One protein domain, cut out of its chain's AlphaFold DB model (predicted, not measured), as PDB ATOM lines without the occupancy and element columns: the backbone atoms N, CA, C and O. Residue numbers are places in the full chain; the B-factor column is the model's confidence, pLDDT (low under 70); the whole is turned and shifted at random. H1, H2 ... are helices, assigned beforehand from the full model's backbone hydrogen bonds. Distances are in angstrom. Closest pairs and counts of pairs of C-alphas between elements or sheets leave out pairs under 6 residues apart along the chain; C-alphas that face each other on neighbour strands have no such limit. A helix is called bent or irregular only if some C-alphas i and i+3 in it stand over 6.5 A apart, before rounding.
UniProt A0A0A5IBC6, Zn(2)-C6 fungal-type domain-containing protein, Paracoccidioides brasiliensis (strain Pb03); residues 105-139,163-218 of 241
ATOM      1  N   LYS A 105      15.103 -46.218   3.793       87.75
ATOM      2  CA  LYS A 105      14.807 -46.324   5.232       87.75
ATOM      3  C   LYS A 105      13.737 -45.334   5.697       87.75
ATOM      4  O   LYS A 105      12.904 -45.680   6.525       87.75
ATOM      5  N   VAL A 106      13.747 -44.114   5.154       90.38
ATOM      6  CA  VAL A 106      12.717 -43.103   5.444       90.38
ATOM      7  C   VAL A 106      11.378 -43.533   4.848       90.38
ATOM      8  O   VAL A 106      10.338 -43.365   5.467       90.38
ATOM      9  N   TRP A 107      11.373 -44.143   3.665       90.38
ATOM     10  CA  TRP A 107      10.141 -44.679   3.088       90.38
ATOM     11  C   TRP A 107       9.557 -45.852   3.876       90.38
ATOM     12  O   TRP A 107       8.337 -45.930   4.007       90.38
ATOM     13  N   GLU A 108      10.402 -46.733   4.409       90.69
ATOM     14  CA  GLU A 108       9.980 -47.828   5.289       90.69
ATOM     15  C   GLU A 108       9.301 -47.283   6.556       90.69
ATOM     16  O   GLU A 108       8.159 -47.647   6.835       90.69
ATOM     17  N   SER A 109       9.924 -46.323   7.252       91.38
ATOM     18  CA  SER A 109       9.339 -45.714   8.458       91.38
ATOM     19  C   SER A 109       8.055 -44.924   8.168       91.38
ATOM     20  O   SER A 109       7.079 -45.005   8.918       91.38
ATOM     21  N   LEU A 110       8.002 -44.186   7.055       90.62
ATOM     22  CA  LEU A 110       6.789 -43.487   6.618       90.62
ATOM     23  C   LEU A 110       5.651 -44.457   6.302       90.62
ATOM     24  O   LEU A 110       4.489 -44.121   6.538       90.62
ATOM     25  N   PHE A 111       5.965 -45.635   5.762       90.19
ATOM     26  CA  PHE A 111       4.964 -46.649   5.459       90.19
ATOM     27  C   PHE A 111       4.423 -47.315   6.731       90.19
ATOM     28  O   PHE A 111       3.215 -47.513   6.835       90.19
ATOM     29  N   GLU A 112       5.261 -47.573   7.737       91.62
ATOM     30  CA  GLU A 112       4.801 -48.050   9.052       91.62
ATOM     31  C   GLU A 112       3.862 -47.039   9.728       91.62
ATOM     32  O   GLU A 112       2.770 -47.393  10.178       91.62
ATOM     33  N   LEU A 113       4.229 -45.752   9.714       90.12
ATOM     34  CA  LEU A 113       3.377 -44.663  10.209       90.12
ATOM     35  C   LEU A 113       2.054 -44.575   9.439       90.12
ATOM     36  O   LEU A 113       0.997 -44.315  10.023       90.12
ATOM     37  N   PHE A 114       2.099 -44.810   8.125       89.88
ATOM     38  CA  PHE A 114       0.908 -44.878   7.289       89.88
ATOM     39  C   PHE A 114       0.005 -46.044   7.701       89.88
ATOM     40  O   PHE A 114      -1.196 -45.847   7.873       89.88
ATOM     41  N   GLN A 115       0.557 -47.240   7.911       90.69
ATOM     42  CA  GLN A 115      -0.223 -48.403   8.337       90.69
ATOM     43  C   GLN A 115      -0.862 -48.197   9.716       90.69
ATOM     44  O   GLN A 115      -2.024 -48.566   9.905       90.69
ATOM     45  N   LEU A 116      -0.143 -47.562  10.646       90.62
ATOM     46  CA  LEU A 116      -0.616 -47.315  12.006       90.62
ATOM     47  C   LEU A 116      -1.787 -46.322  12.061       90.62
ATOM     48  O   LEU A 116      -2.745 -46.541  12.799       90.62
ATOM     49  N   HIS A 117      -1.722 -45.230  11.293       86.69
ATOM     50  CA  HIS A 117      -2.677 -44.119  11.420       86.69
ATOM     51  C   HIS A 117      -3.658 -43.975  10.252       86.69
ATOM     52  O   HIS A 117      -4.706 -43.349  10.409       86.69
ATOM     53  N   PHE A 118      -3.329 -44.516   9.077       88.06
ATOM     54  CA  PHE A 118      -3.986 -44.165   7.814       88.06
ATOM     55  C   PHE A 118      -4.253 -45.355   6.884       88.06
ATOM     56  O   PHE A 118      -4.625 -45.145   5.727       88.06
ATOM     57  N   SER A 119      -4.133 -46.593   7.368       86.56
ATOM     58  CA  SER A 119      -4.353 -47.814   6.572       86.56
ATOM     59  C   SER A 119      -5.700 -47.836   5.838       86.56
ATOM     60  O   SER A 119      -5.794 -48.345   4.722       86.56
ATOM     61  N   THR A 120      -6.736 -47.221   6.410       86.31
ATOM     62  CA  THR A 120      -8.075 -47.142   5.810       86.31
ATOM     63  C   THR A 120      -8.197 -46.108   4.688       86.31
ATOM     64  O   THR A 120      -9.176 -46.142   3.945       86.31
ATOM     65  N   ILE A 121      -7.245 -45.176   4.555       84.31
ATOM     66  CA  ILE A 121      -7.294 -44.107   3.544       84.31
ATOM     67  C   ILE A 121      -6.911 -44.653   2.167       84.31
ATOM     68  O   ILE A 121      -7.539 -44.301   1.169       84.31
ATOM     69  N   LEU A 122      -5.908 -45.533   2.106       81.50
ATOM     70  CA  LEU A 122      -5.443 -46.165   0.867       81.50
ATOM     71  C   LEU A 122      -5.316 -47.686   1.077       81.50
ATOM     72  O   LEU A 122      -4.205 -48.214   1.109       81.50
ATOM     73  N   PRO A 123      -6.440 -48.419   1.194       80.75
ATOM     74  CA  PRO A 123      -6.439 -49.851   1.513       80.75
ATOM     75  C   PRO A 123      -5.864 -50.733   0.390       80.75
ATOM     76  O   PRO A 123      -5.672 -51.930   0.570       80.75
ATOM     77  N   PHE A 124      -5.602 -50.150  -0.781       83.06
ATOM     78  CA  PHE A 124      -4.982 -50.820  -1.923       83.06
ATOM     79  C   PHE A 124      -3.445 -50.787  -1.884       83.06
ATOM     80  O   PHE A 124      -2.803 -51.345  -2.775       83.06
ATOM     81  N   LEU A 125      -2.839 -50.120  -0.895       83.19
ATOM     82  CA  LEU A 125      -1.386 -50.069  -0.756       83.19
ATOM     83  C   LEU A 125      -0.856 -51.327  -0.077       83.19
ATOM     84  O   LEU A 125      -1.009 -51.521   1.126       83.19
ATOM     85  N   HIS A 126      -0.181 -52.159  -0.867       86.06
ATOM     86  CA  HIS A 126       0.523 -53.329  -0.366       86.06
ATOM     87  C   HIS A 126       1.995 -52.981  -0.057       86.06
ATOM     88  O   HIS A 126       2.650 -52.352  -0.893       86.06
ATOM     89  N   PRO A 127       2.554 -53.403   1.096       83.12
ATOM     90  CA  PRO A 127       3.926 -53.068   1.502       83.12
ATOM     91  C   PRO A 127       4.972 -53.454   0.457       83.12
ATOM     92  O   PRO A 127       5.851 -52.664   0.115       83.12
ATOM     93  N   THR A 128       4.871 -54.671  -0.082       84.88
ATOM     94  CA  THR A 128       5.894 -55.199  -0.995       84.88
ATOM     95  C   THR A 128       5.916 -54.465  -2.330       84.88
ATOM     96  O   THR A 128       6.993 -54.217  -2.868       84.88
ATOM     97  N   THR A 129       4.748 -54.086  -2.859       85.25
ATOM     98  CA  THR A 129       4.662 -53.379  -4.139       85.25
ATOM     99  C   THR A 129       5.118 -51.937  -3.978       85.25
ATOM    100  O   THR A 129       5.903 -51.460  -4.793       85.25
ATOM    101  N   PHE A 130       4.717 -51.280  -2.889       85.50
ATOM    102  CA  PHE A 130       5.118 -49.911  -2.582       85.50
ATOM    103  C   PHE A 130       6.642 -49.777  -2.434       85.50
ATOM    104  O   PHE A 130       7.259 -48.941  -3.090       85.50
ATOM    105  N   LEU A 131       7.286 -50.640  -1.643       85.69
ATOM    106  CA  LEU A 131       8.738 -50.575  -1.443       85.69
ATOM    107  C   LEU A 131       9.534 -50.981  -2.690       85.69
ATOM    108  O   LEU A 131      10.586 -50.396  -2.962       85.69
ATOM    109  N   ALA A 132       9.040 -51.941  -3.481       84.94
ATOM    110  CA  ALA A 132       9.651 -52.278  -4.767       84.94
ATOM    111  C   ALA A 132       9.668 -51.063  -5.710       84.94
ATOM    112  O   ALA A 132      10.685 -50.793  -6.349       84.94
ATOM    113  N   GLN A 133       8.581 -50.285  -5.727       84.50
ATOM    114  CA  GLN A 133       8.482 -49.054  -6.512       84.50
ATOM    115  C   GLN A 133       9.475 -47.981  -6.042       84.50
ATOM    116  O   GLN A 133      10.138 -47.366  -6.874       84.50
ATOM    117  N   ILE A 134       9.653 -47.790  -4.729       84.44
ATOM    118  CA  ILE A 134      10.651 -46.849  -4.184       84.44
ATOM    119  C   ILE A 134      12.073 -47.215  -4.624       84.44
ATOM    120  O   ILE A 134      12.840 -46.344  -5.039       84.44
ATOM    121  N   ARG A 135      12.430 -48.505  -4.575       85.00
ATOM    122  CA  ARG A 135      13.759 -48.981  -4.995       85.00
ATOM    123  C   ARG A 135      14.010 -48.719  -6.481       85.00
ATOM    124  O   ARG A 135      15.095 -48.267  -6.840       85.00
ATOM    125  N   GLN A 136      13.003 -48.938  -7.326       82.06
ATOM    126  CA  GLN A 136      13.074 -48.625  -8.757       82.06
ATOM    127  C   GLN A 136      13.222 -47.120  -9.011       82.06
ATOM    128  O   GLN A 136      14.035 -46.713  -9.840       82.06
ATOM    129  N   LEU A 137      12.491 -46.284  -8.266       75.69
ATOM    130  CA  LEU A 137      12.584 -44.828  -8.390       75.69
ATOM    131  C   LEU A 137      13.986 -44.321  -8.024       75.69
ATOM    132  O   LEU A 137      14.555 -43.513  -8.755       75.69
ATOM    133  N   SER A 138      14.561 -44.856  -6.942       74.19
ATOM    134  CA  SER A 138      15.915 -44.527  -6.490       74.19
ATOM    135  C   SER A 138      16.985 -44.942  -7.507       74.19
ATOM    136  O   SER A 138      17.934 -44.186  -7.728       74.19
ATOM    137  N   ALA A 139      16.834 -46.109  -8.144       71.06
ATOM    138  CA  ALA A 139      17.751 -46.591  -9.180       71.06
ATOM    139  C   ALA A 139      17.693 -45.726 -10.453       71.06
ATOM    140  O   ALA A 139      18.731 -45.360 -11.003       71.06
ATOM    141  N   SER A 163       2.007 -43.933  -9.556       72.25
ATOM    142  CA  SER A 163       1.585 -42.571  -9.824       72.25
ATOM    143  C   SER A 163       2.265 -41.713  -8.762       72.25
ATOM    144  O   SER A 163       2.063 -41.991  -7.577       72.25
ATOM    145  N   PRO A 164       3.075 -40.706  -9.131       78.94
ATOM    146  CA  PRO A 164       3.798 -39.891  -8.155       78.94
ATOM    147  C   PRO A 164       2.837 -39.305  -7.112       78.94
ATOM    148  O   PRO A 164       3.209 -39.090  -5.968       78.94
ATOM    149  N   LEU A 165       1.559 -39.159  -7.471       81.94
ATOM    150  CA  LEU A 165       0.455 -38.787  -6.591       81.94
ATOM    151  C   LEU A 165       0.276 -39.699  -5.369       81.94
ATOM    152  O   LEU A 165      -0.078 -39.201  -4.308       81.94
ATOM    153  N   ILE A 166       0.497 -41.008  -5.500       85.56
ATOM    154  CA  ILE A 166       0.393 -41.961  -4.386       85.56
ATOM    155  C   ILE A 166       1.527 -41.709  -3.392       85.56
ATOM    156  O   ILE A 166       1.273 -41.581  -2.199       85.56
ATOM    157  N   LEU A 167       2.761 -41.574  -3.888       87.12
ATOM    158  CA  LEU A 167       3.938 -41.276  -3.065       87.12
ATOM    159  C   LEU A 167       3.790 -39.931  -2.348       87.12
ATOM    160  O   LEU A 167       3.993 -39.836  -1.141       87.12
ATOM    161  N   LEU A 168       3.369 -38.905  -3.090       86.94
ATOM    162  CA  LEU A 168       3.071 -37.589  -2.541       86.94
ATOM    163  C   LEU A 168       1.918 -37.633  -1.523       86.94
ATOM    164  O   LEU A 168       1.981 -36.945  -0.510       86.94
ATOM    165  N   GLY A 169       0.890 -38.453  -1.757       87.88
ATOM    166  CA  GLY A 169      -0.229 -38.637  -0.836       87.88
ATOM    167  C   GLY A 169       0.194 -39.280   0.483       87.88
ATOM    168  O   GLY A 169      -0.199 -38.800   1.545       87.88
ATOM    169  N   VAL A 170       1.042 -40.314   0.431       89.56
ATOM    170  CA  VAL A 170       1.635 -40.919   1.636       89.56
ATOM    171  C   VAL A 170       2.458 -39.875   2.390       89.56
ATOM    172  O   VAL A 170       2.216 -39.670   3.575       89.56
ATOM    173  N   LEU A 171       3.338 -39.139   1.701       90.31
ATOM    174  CA  LEU A 171       4.138 -38.067   2.308       90.31
ATOM    175  C   LEU A 171       3.276 -36.970   2.944       90.31
ATOM    176  O   LEU A 171       3.552 -36.548   4.063       90.31
ATOM    177  N   ALA A 172       2.207 -36.527   2.282       90.69
ATOM    178  CA  ALA A 172       1.307 -35.517   2.834       90.69
ATOM    179  C   ALA A 172       0.675 -35.977   4.160       90.69
ATOM    180  O   ALA A 172       0.539 -35.185   5.094       90.69
ATOM    181  N   LEU A 173       0.336 -37.262   4.280       89.31
ATOM    182  CA  LEU A 173      -0.265 -37.824   5.490       89.31
ATOM    183  C   LEU A 173       0.757 -38.043   6.614       89.31
ATOM    184  O   LEU A 173       0.442 -37.795   7.782       89.31
ATOM    185  N   THR A 174       1.964 -38.508   6.281       91.50
ATOM    186  CA  THR A 174       2.912 -39.025   7.279       91.50
ATOM    187  C   THR A 174       4.112 -38.130   7.568       91.50
ATOM    188  O   THR A 174       4.717 -38.296   8.625       91.50
ATOM    189  N   ALA A 175       4.430 -37.138   6.727       90.19
ATOM    190  CA  ALA A 175       5.638 -36.317   6.887       90.19
ATOM    191  C   ALA A 175       5.725 -35.607   8.248       90.19
ATOM    192  O   ALA A 175       6.808 -35.527   8.823       90.19
ATOM    193  N   ARG A 176       4.592 -35.165   8.809       87.56
ATOM    194  CA  ARG A 176       4.516 -34.553  10.148       87.56
ATOM    195  C   ARG A 176       4.956 -35.457  11.305       87.56
ATOM    196  O   ARG A 176       5.248 -34.954  12.383       87.56
ATOM    197  N   PHE A 177       4.960 -36.772  11.107       87.38
ATOM    198  CA  PHE A 177       5.318 -37.750  12.138       87.38
ATOM    199  C   PHE A 177       6.770 -38.221  12.030       87.38
ATOM    200  O   PHE A 177       7.236 -38.963  12.890       87.38
ATOM    201  N   HIS A 178       7.496 -37.792  10.992       88.62
ATOM    202  CA  HIS A 178       8.874 -38.202  10.771       88.62
ATOM    203  C   HIS A 178       9.850 -37.067  11.136       88.62
ATOM    204  O   HIS A 178       9.927 -36.078  10.398       88.62
ATOM    205  N   PRO A 179      10.657 -37.199  12.210       84.25
ATOM    206  CA  PRO A 179      11.458 -36.097  12.759       84.25
ATOM    207  C   PRO A 179      12.474 -35.518  11.760       84.25
ATOM    208  O   PRO A 179      12.708 -34.311  11.721       84.25
ATOM    209  N   GLN A 180      13.040 -36.361  10.892       85.00
ATOM    210  CA  GLN A 180      13.980 -35.920   9.854       85.00
ATOM    211  C   GLN A 180      13.312 -35.024   8.799       85.00
ATOM    212  O   GLN A 180      13.926 -34.078   8.312       85.00
ATOM    213  N   LEU A 181      12.046 -35.296   8.455       85.06
ATOM    214  CA  LEU A 181      11.315 -34.494   7.473       85.06
ATOM    215  C   LEU A 181      10.827 -33.192   8.099       85.06
ATOM    216  O   LEU A 181      10.903 -32.142   7.466       85.06
ATOM    217  N   THR A 182      10.379 -33.237   9.352       85.56
ATOM    218  CA  THR A 182       9.972 -32.028  10.073       85.56
ATOM    219  C   THR A 182      11.142 -31.075  10.270       85.56
ATOM    220  O   THR A 182      10.971 -29.884  10.049       85.56
ATOM    221  N   GLN A 183      12.339 -31.574  10.593       85.19
ATOM    222  CA  GLN A 183      13.531 -30.735  10.742       85.19
ATOM    223  C   GLN A 183      14.008 -30.141   9.410       85.19
ATOM    224  O   GLN A 183      14.503 -29.019   9.386       85.19
ATOM    225  N   TYR A 184      13.853 -30.871   8.305       84.44
ATOM    226  CA  TYR A 184      14.219 -30.371   6.981       84.44
ATOM    227  C   TYR A 184      13.284 -29.256   6.498       84.44
ATOM    228  O   TYR A 184      13.747 -28.242   5.983       84.44
ATOM    229  N   HIS A 185      11.971 -29.419   6.690       83.44
ATOM    230  CA  HIS A 185      10.972 -28.433   6.248       83.44
ATOM    231  C   HIS A 185      10.739 -27.302   7.258       83.44
ATOM    232  O   HIS A 185      10.319 -26.211   6.883       83.44
ATOM    233  N   SER A 186      11.007 -27.544   8.540       80.19
ATOM    234  CA  SER A 186      10.890 -26.578   9.634       80.19
ATOM    235  C   SER A 186      12.078 -26.754  10.588       80.19
ATOM    236  O   SER A 186      11.944 -27.376  11.647       80.19
ATOM    237  N   PRO A 187      13.268 -26.238  10.227       78.12
ATOM    238  CA  PRO A 187      14.413 -26.296  11.120       78.12
ATOM    239  C   PRO A 187      14.104 -25.507  12.401       78.12
ATOM    240  O   PRO A 187      13.509 -24.426  12.326       78.12
ATOM    241  N   PRO A 188      14.479 -26.028  13.582       72.12
ATOM    242  CA  PRO A 188      14.258 -25.328  14.838       72.12
ATOM    243  C   PRO A 188      15.006 -23.991  14.809       72.12
ATOM    244  O   PRO A 188      16.220 -23.948  14.619       72.12
ATOM    245  N   SER A 189      14.261 -22.901  14.971       72.62
ATOM    246  CA  SER A 189      14.792 -21.543  15.030       72.62
ATOM    247  C   SER A 189      14.704 -21.040  16.469       72.62
ATOM    248  O   SER A 189      13.727 -21.348  17.153       72.62
ATOM    249  N   PRO A 190      15.655 -20.222  16.948       68.69
ATOM    250  CA  PRO A 190      15.575 -19.632  18.286       68.69
ATOM    251  C   PRO A 190      14.321 -18.764  18.503       68.69
ATOM    252  O   PRO A 190      13.981 -18.460  19.640       68.69
ATOM    253  N   VAL A 191      13.629 -18.370  17.425       74.38
ATOM    254  CA  VAL A 191      12.454 -17.483  17.456       74.38
ATOM    255  C   VAL A 191      11.129 -18.252  17.339       74.38
ATOM    256  O   VAL A 191      10.075 -17.703  17.654       74.38
ATOM    257  N   ALA A 192      11.145 -19.519  16.906       65.62
ATOM    258  CA  ALA A 192       9.921 -20.291  16.697       65.62
ATOM    259  C   ALA A 192      10.130 -21.798  16.930       65.62
ATOM    260  O   ALA A 192      11.083 -22.373  16.395       65.62
ATOM    261  N   PRO A 193       9.221 -22.468  17.668       72.69
ATOM    262  CA  PRO A 193       9.256 -23.920  17.800       72.69
ATOM    263  C   PRO A 193       9.034 -24.593  16.437       72.69
ATOM    264  O   PRO A 193       8.310 -24.072  15.585       72.69
ATOM    265  N   CYS A 194       9.644 -25.766  16.240       75.50
ATOM    266  CA  CYS A 194       9.458 -26.574  15.032       75.50
ATOM    267  C   CYS A 194       7.967 -26.895  14.849       75.50
ATOM    268  O   CYS A 194       7.330 -27.429  15.761       75.50
ATOM    269  N   ASN A 195       7.408 -26.564  13.683       82.56
ATOM    270  CA  ASN A 195       6.017 -26.870  13.371       82.56
ATOM    271  C   ASN A 195       5.956 -28.095  12.442       82.56
ATOM    272  O   ASN A 195       6.246 -27.971  11.247       82.56
ATOM    273  N   PRO A 196       5.537 -29.271  12.946       83.38
ATOM    274  CA  PRO A 196       5.529 -30.503  12.161       83.38
ATOM    275  C   PRO A 196       4.505 -30.485  11.016       83.38
ATOM    276  O   PRO A 196       4.647 -31.245  10.061       83.38
ATOM    277  N   LEU A 197       3.490 -29.612  11.068       83.81
ATOM    278  CA  LEU A 197       2.472 -29.510  10.015       83.81
ATOM    279  C   LEU A 197       3.047 -28.972   8.701       83.81
ATOM    280  O   LEU A 197       2.608 -29.398   7.637       83.81
ATOM    281  N   ILE A 198       4.086 -28.131   8.773       83.69
ATOM    282  CA  ILE A 198       4.732 -27.529   7.596       83.69
ATOM    283  C   ILE A 198       5.265 -28.611   6.646       83.69
ATOM    284  O   ILE A 198       5.142 -28.479   5.429       83.69
ATOM    285  N   ALA A 199       5.800 -29.712   7.188       85.44
ATOM    286  CA  ALA A 199       6.299 -30.823   6.382       85.44
ATOM    287  C   ALA A 199       5.177 -31.494   5.573       85.44
ATOM    288  O   ALA A 199       5.333 -31.740   4.380       85.44
ATOM    289  N   SER A 200       4.030 -31.759   6.201       86.56
ATOM    290  CA  SER A 200       2.858 -32.329   5.526       86.56
ATOM    291  C   SER A 200       2.242 -31.358   4.512       86.56
ATOM    292  O   SER A 200       1.916 -31.770   3.395       86.56
ATOM    293  N   ASP A 201       2.129 -30.074   4.862       84.75
ATOM    294  CA  ASP A 201       1.552 -29.037   3.998       84.75
ATOM    295  C   ASP A 201       2.373 -28.837   2.718       84.75
ATOM    296  O   ASP A 201       1.801 -28.741   1.629       84.75
ATOM    297  N   TYR A 202       3.705 -28.893   2.816       85.69
ATOM    298  CA  TYR A 202       4.608 -28.815   1.666       85.69
ATOM    299  C   TYR A 202       4.312 -29.890   0.606       85.69
ATOM    300  O   TYR A 202       4.233 -29.600  -0.593       85.69
ATOM    301  N   TYR A 203       4.115 -31.145   1.025       84.56
ATOM    302  CA  TYR A 203       3.771 -32.227   0.097       84.56
ATOM    303  C   TYR A 203       2.306 -32.157  -0.349       84.56
ATOM    304  O   TYR A 203       1.999 -32.474  -1.503       84.56
ATOM    305  N   CYS A 204       1.399 -31.689   0.513       82.50
ATOM    306  CA  CYS A 204      -0.013 -31.495   0.188       82.50
ATOM    307  C   CYS A 204      -0.207 -30.470  -0.944       82.50
ATOM    308  O   CYS A 204      -0.871 -30.765  -1.942       82.50
ATOM    309  N   GLU A 205       0.444 -29.307  -0.856       77.25
ATOM    310  CA  GLU A 205       0.390 -28.259  -1.880       77.25
ATOM    311  C   GLU A 205       0.895 -28.772  -3.238       77.25
ATOM    312  O   GLU A 205       0.257 -28.582  -4.278       77.25
ATOM    313  N   ARG A 206       1.993 -29.535  -3.233       73.75
ATOM    314  CA  ARG A 206       2.552 -30.150  -4.447       73.75
ATOM    315  C   ARG A 206       1.640 -31.226  -5.037       73.75
ATOM    316  O   ARG A 206       1.503 -31.308  -6.261       73.75
ATOM    317  N   THR A 207       0.954 -31.994  -4.192       68.44
ATOM    318  CA  THR A 207      -0.064 -32.974  -4.617       68.44
ATOM    319  C   THR A 207      -1.248 -32.281  -5.289       68.44
ATOM    320  O   THR A 207      -1.727 -32.725  -6.339       68.44
ATOM    321  N   ALA A 208      -1.708 -31.164  -4.720       65.44
ATOM    322  CA  ALA A 208      -2.800 -30.365  -5.262       65.44
ATOM    323  C   ALA A 208      -2.428 -29.754  -6.621       65.44
ATOM    324  O   ALA A 208      -3.190 -29.891  -7.581       65.44
ATOM    325  N   ILE A 209      -1.231 -29.171  -6.745       63.88
ATOM    326  CA  ILE A 209      -0.717 -28.626  -8.011       63.88
ATOM    327  C   ILE A 209      -0.632 -29.723  -9.080       63.88
ATOM    328  O   ILE A 209      -1.073 -29.509 -10.211       63.88
ATOM    329  N   GLN A 210      -0.131 -30.912  -8.737       64.81
ATOM    330  CA  GLN A 210      -0.010 -32.022  -9.686       64.81
ATOM    331  C   GLN A 210      -1.380 -32.575 -10.110       64.81
ATOM    332  O   GLN A 210      -1.594 -32.892 -11.282       64.81
ATOM    333  N   THR A 211      -2.342 -32.633  -9.186       64.38
ATOM    334  CA  THR A 211      -3.714 -33.079  -9.471       64.38
ATOM    335  C   THR A 211      -4.464 -32.073 -10.338       64.38
ATOM    336  O   THR A 211      -5.181 -32.468 -11.262       64.38
ATOM    337  N   LEU A 212      -4.279 -30.773 -10.088       59.91
ATOM    338  CA  LEU A 212      -4.799 -29.710 -10.940       59.91
ATOM    339  C   LEU A 212      -4.157 -29.803 -12.327       59.91
ATOM    340  O   LEU A 212      -4.889 -29.914 -13.306       59.91
ATOM    341  N   ARG A 213      -2.826 -29.881 -12.441       57.72
ATOM    342  CA  ARG A 213      -2.129 -30.056 -13.731       57.72
ATOM    343  C   ARG A 213      -2.625 -31.276 -14.508       57.72
ATOM    344  O   ARG A 213      -2.912 -31.155 -15.692       57.72
ATOM    345  N   GLY A 214      -2.828 -32.419 -13.854       55.31
ATOM    346  CA  GLY A 214      -3.399 -33.614 -14.486       55.31
ATOM    347  C   GLY A 214      -4.868 -33.475 -14.913       55.31
ATOM    348  O   GLY A 214      -5.347 -34.272 -15.720       55.31
ATOM    349  N   ARG A 215      -5.593 -32.484 -14.382       52.81
ATOM    350  CA  ARG A 215      -6.979 -32.157 -14.748       52.81
ATOM    351  C   ARG A 215      -7.037 -31.118 -15.873       52.81
ATOM    352  O   ARG A 215      -7.808 -31.303 -16.804       52.81
ATOM    353  N   TRP A 216      -6.159 -30.113 -15.860       39.38
ATOM    354  CA  TRP A 216      -5.993 -29.145 -16.954       39.38
ATOM    355  C   TRP A 216      -5.366 -29.783 -18.205       39.38
ATOM    356  O   TRP A 216      -5.848 -29.560 -19.311       39.38
ATOM    357  N   SER A 217      -4.376 -30.667 -18.048       47.78
ATOM    358  CA  SER A 217      -3.733 -31.375 -19.168       47.78
ATOM    359  C   SER A 217      -4.662 -32.372 -19.869       47.78
ATOM    360  O   SER A 217      -4.440 -32.686 -21.032       47.78
ATOM    361  N   ARG A 218      -5.709 -32.866 -19.190       46.91
ATOM    362  CA  ARG A 218      -6.748 -33.712 -19.805       46.91
ATOM    363  C   ARG A 218      -7.847 -32.914 -20.510       46.91
ATOM    364  O   ARG A 218      -8.540 -33.481 -21.346       46.91
TER     365      ARG A 218
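What this domain is: This is residues 105 to 139 and 163 to 218 of the 241 residues of the protein "Zn(2)-C6 fungal-type domain-containing protein" of Paracoccidioides brasiliensis (strain Pb03) (UniProt A0A0A5IBC6). Two helices, H3 and the longer H5, lie side by side and run opposite ways, and H1 crosses H3 nearly at a right angle on the side away from H5, with H2 folded back from H1 as the other arm of a helical hairpin. Short H4 packs near the end of the pair where H3 ends and H5 begins; residues 188 to 193 of the loop after it stick out there, and residues 212 to 218 of H5 stick out at the opposite end. The printed part has 91 residues with five named helices, in the order H1, H2, H3, H4, H5, and no named strand; the class is all helix. It is only just compact, close to loose, with a radius of gyration of the C-alphas of 14.3 A and spans of 43 by 33 by 30 A.

Where its parts are: H1 is residues 105 to 118, 19.1 A long, and begins at C-alpha 105 at (14.807, -46.324, 5.232). H2 is residues 127 to 139, 18.6 A long. H3 is residues 164 to 177, 20.5 A long, with C-alpha 164 at (3.798, -39.891, -8.155); it is irregular, C-alphas 173 and 176 being 7.4 A apart. H4 is residues 179 to 185, 10.1 A long. H5 is residues 197 to 218, 31.5 A long, and ends at C-alpha 218 at (-6.748, -33.712, -19.805).

How they stand to each other: H3 is the hub, touching three other helices. It touches H5 at a shallow tilt of 15 degrees, opposite ways, and their closest C-alphas, those of Ala 172 and Ser 200, are 4.5 A apart. H1 touches H3 about perpendicular, at 81 degrees; the closest C-alphas, of Leu 110 and Thr 174, are 5.9 A apart. H1 touches H2 with residues 107 to 111 alone, closest at the C-alphas of Glu 108 and Leu 131, 7.4 A; this hairpin has a shallow tilt of 32 degrees, only just short of steep, opposite ways. H3 and H4 only just touch, with 3 pairs of C-alphas within 8 A, and only at the corner, where the C-alphas of Ala 175 and Leu 181 are closest at 6.0 A. H5 touches H4 with residues 197 to 202 alone, at a steep tilt of 63 degrees, the same way; the closest C-alphas, of His 185 and Ala 199, are 5.3 A apart. H2 is apart from H3, H4 and H5, and H1 is apart from H4 and H5. In H1, H2 and H4 every O i to N i+4 pair is within hydrogen-bond range; in H3 it is 8 of 10 and in H5 16 of 18.

The domain as a whole: The two C-alphas farthest apart are those of Pro 190 and Arg 218, 46.3 A. Residues 140 to 162 are not printed, and C-alphas 139 and 163 are 16.7 A apart across this cut. The link from H4 to H5, 11 residues, is long. The mean pLDDT of the printed part is 80.4; it is under 70 at residues 190, 192 and 207 to 218.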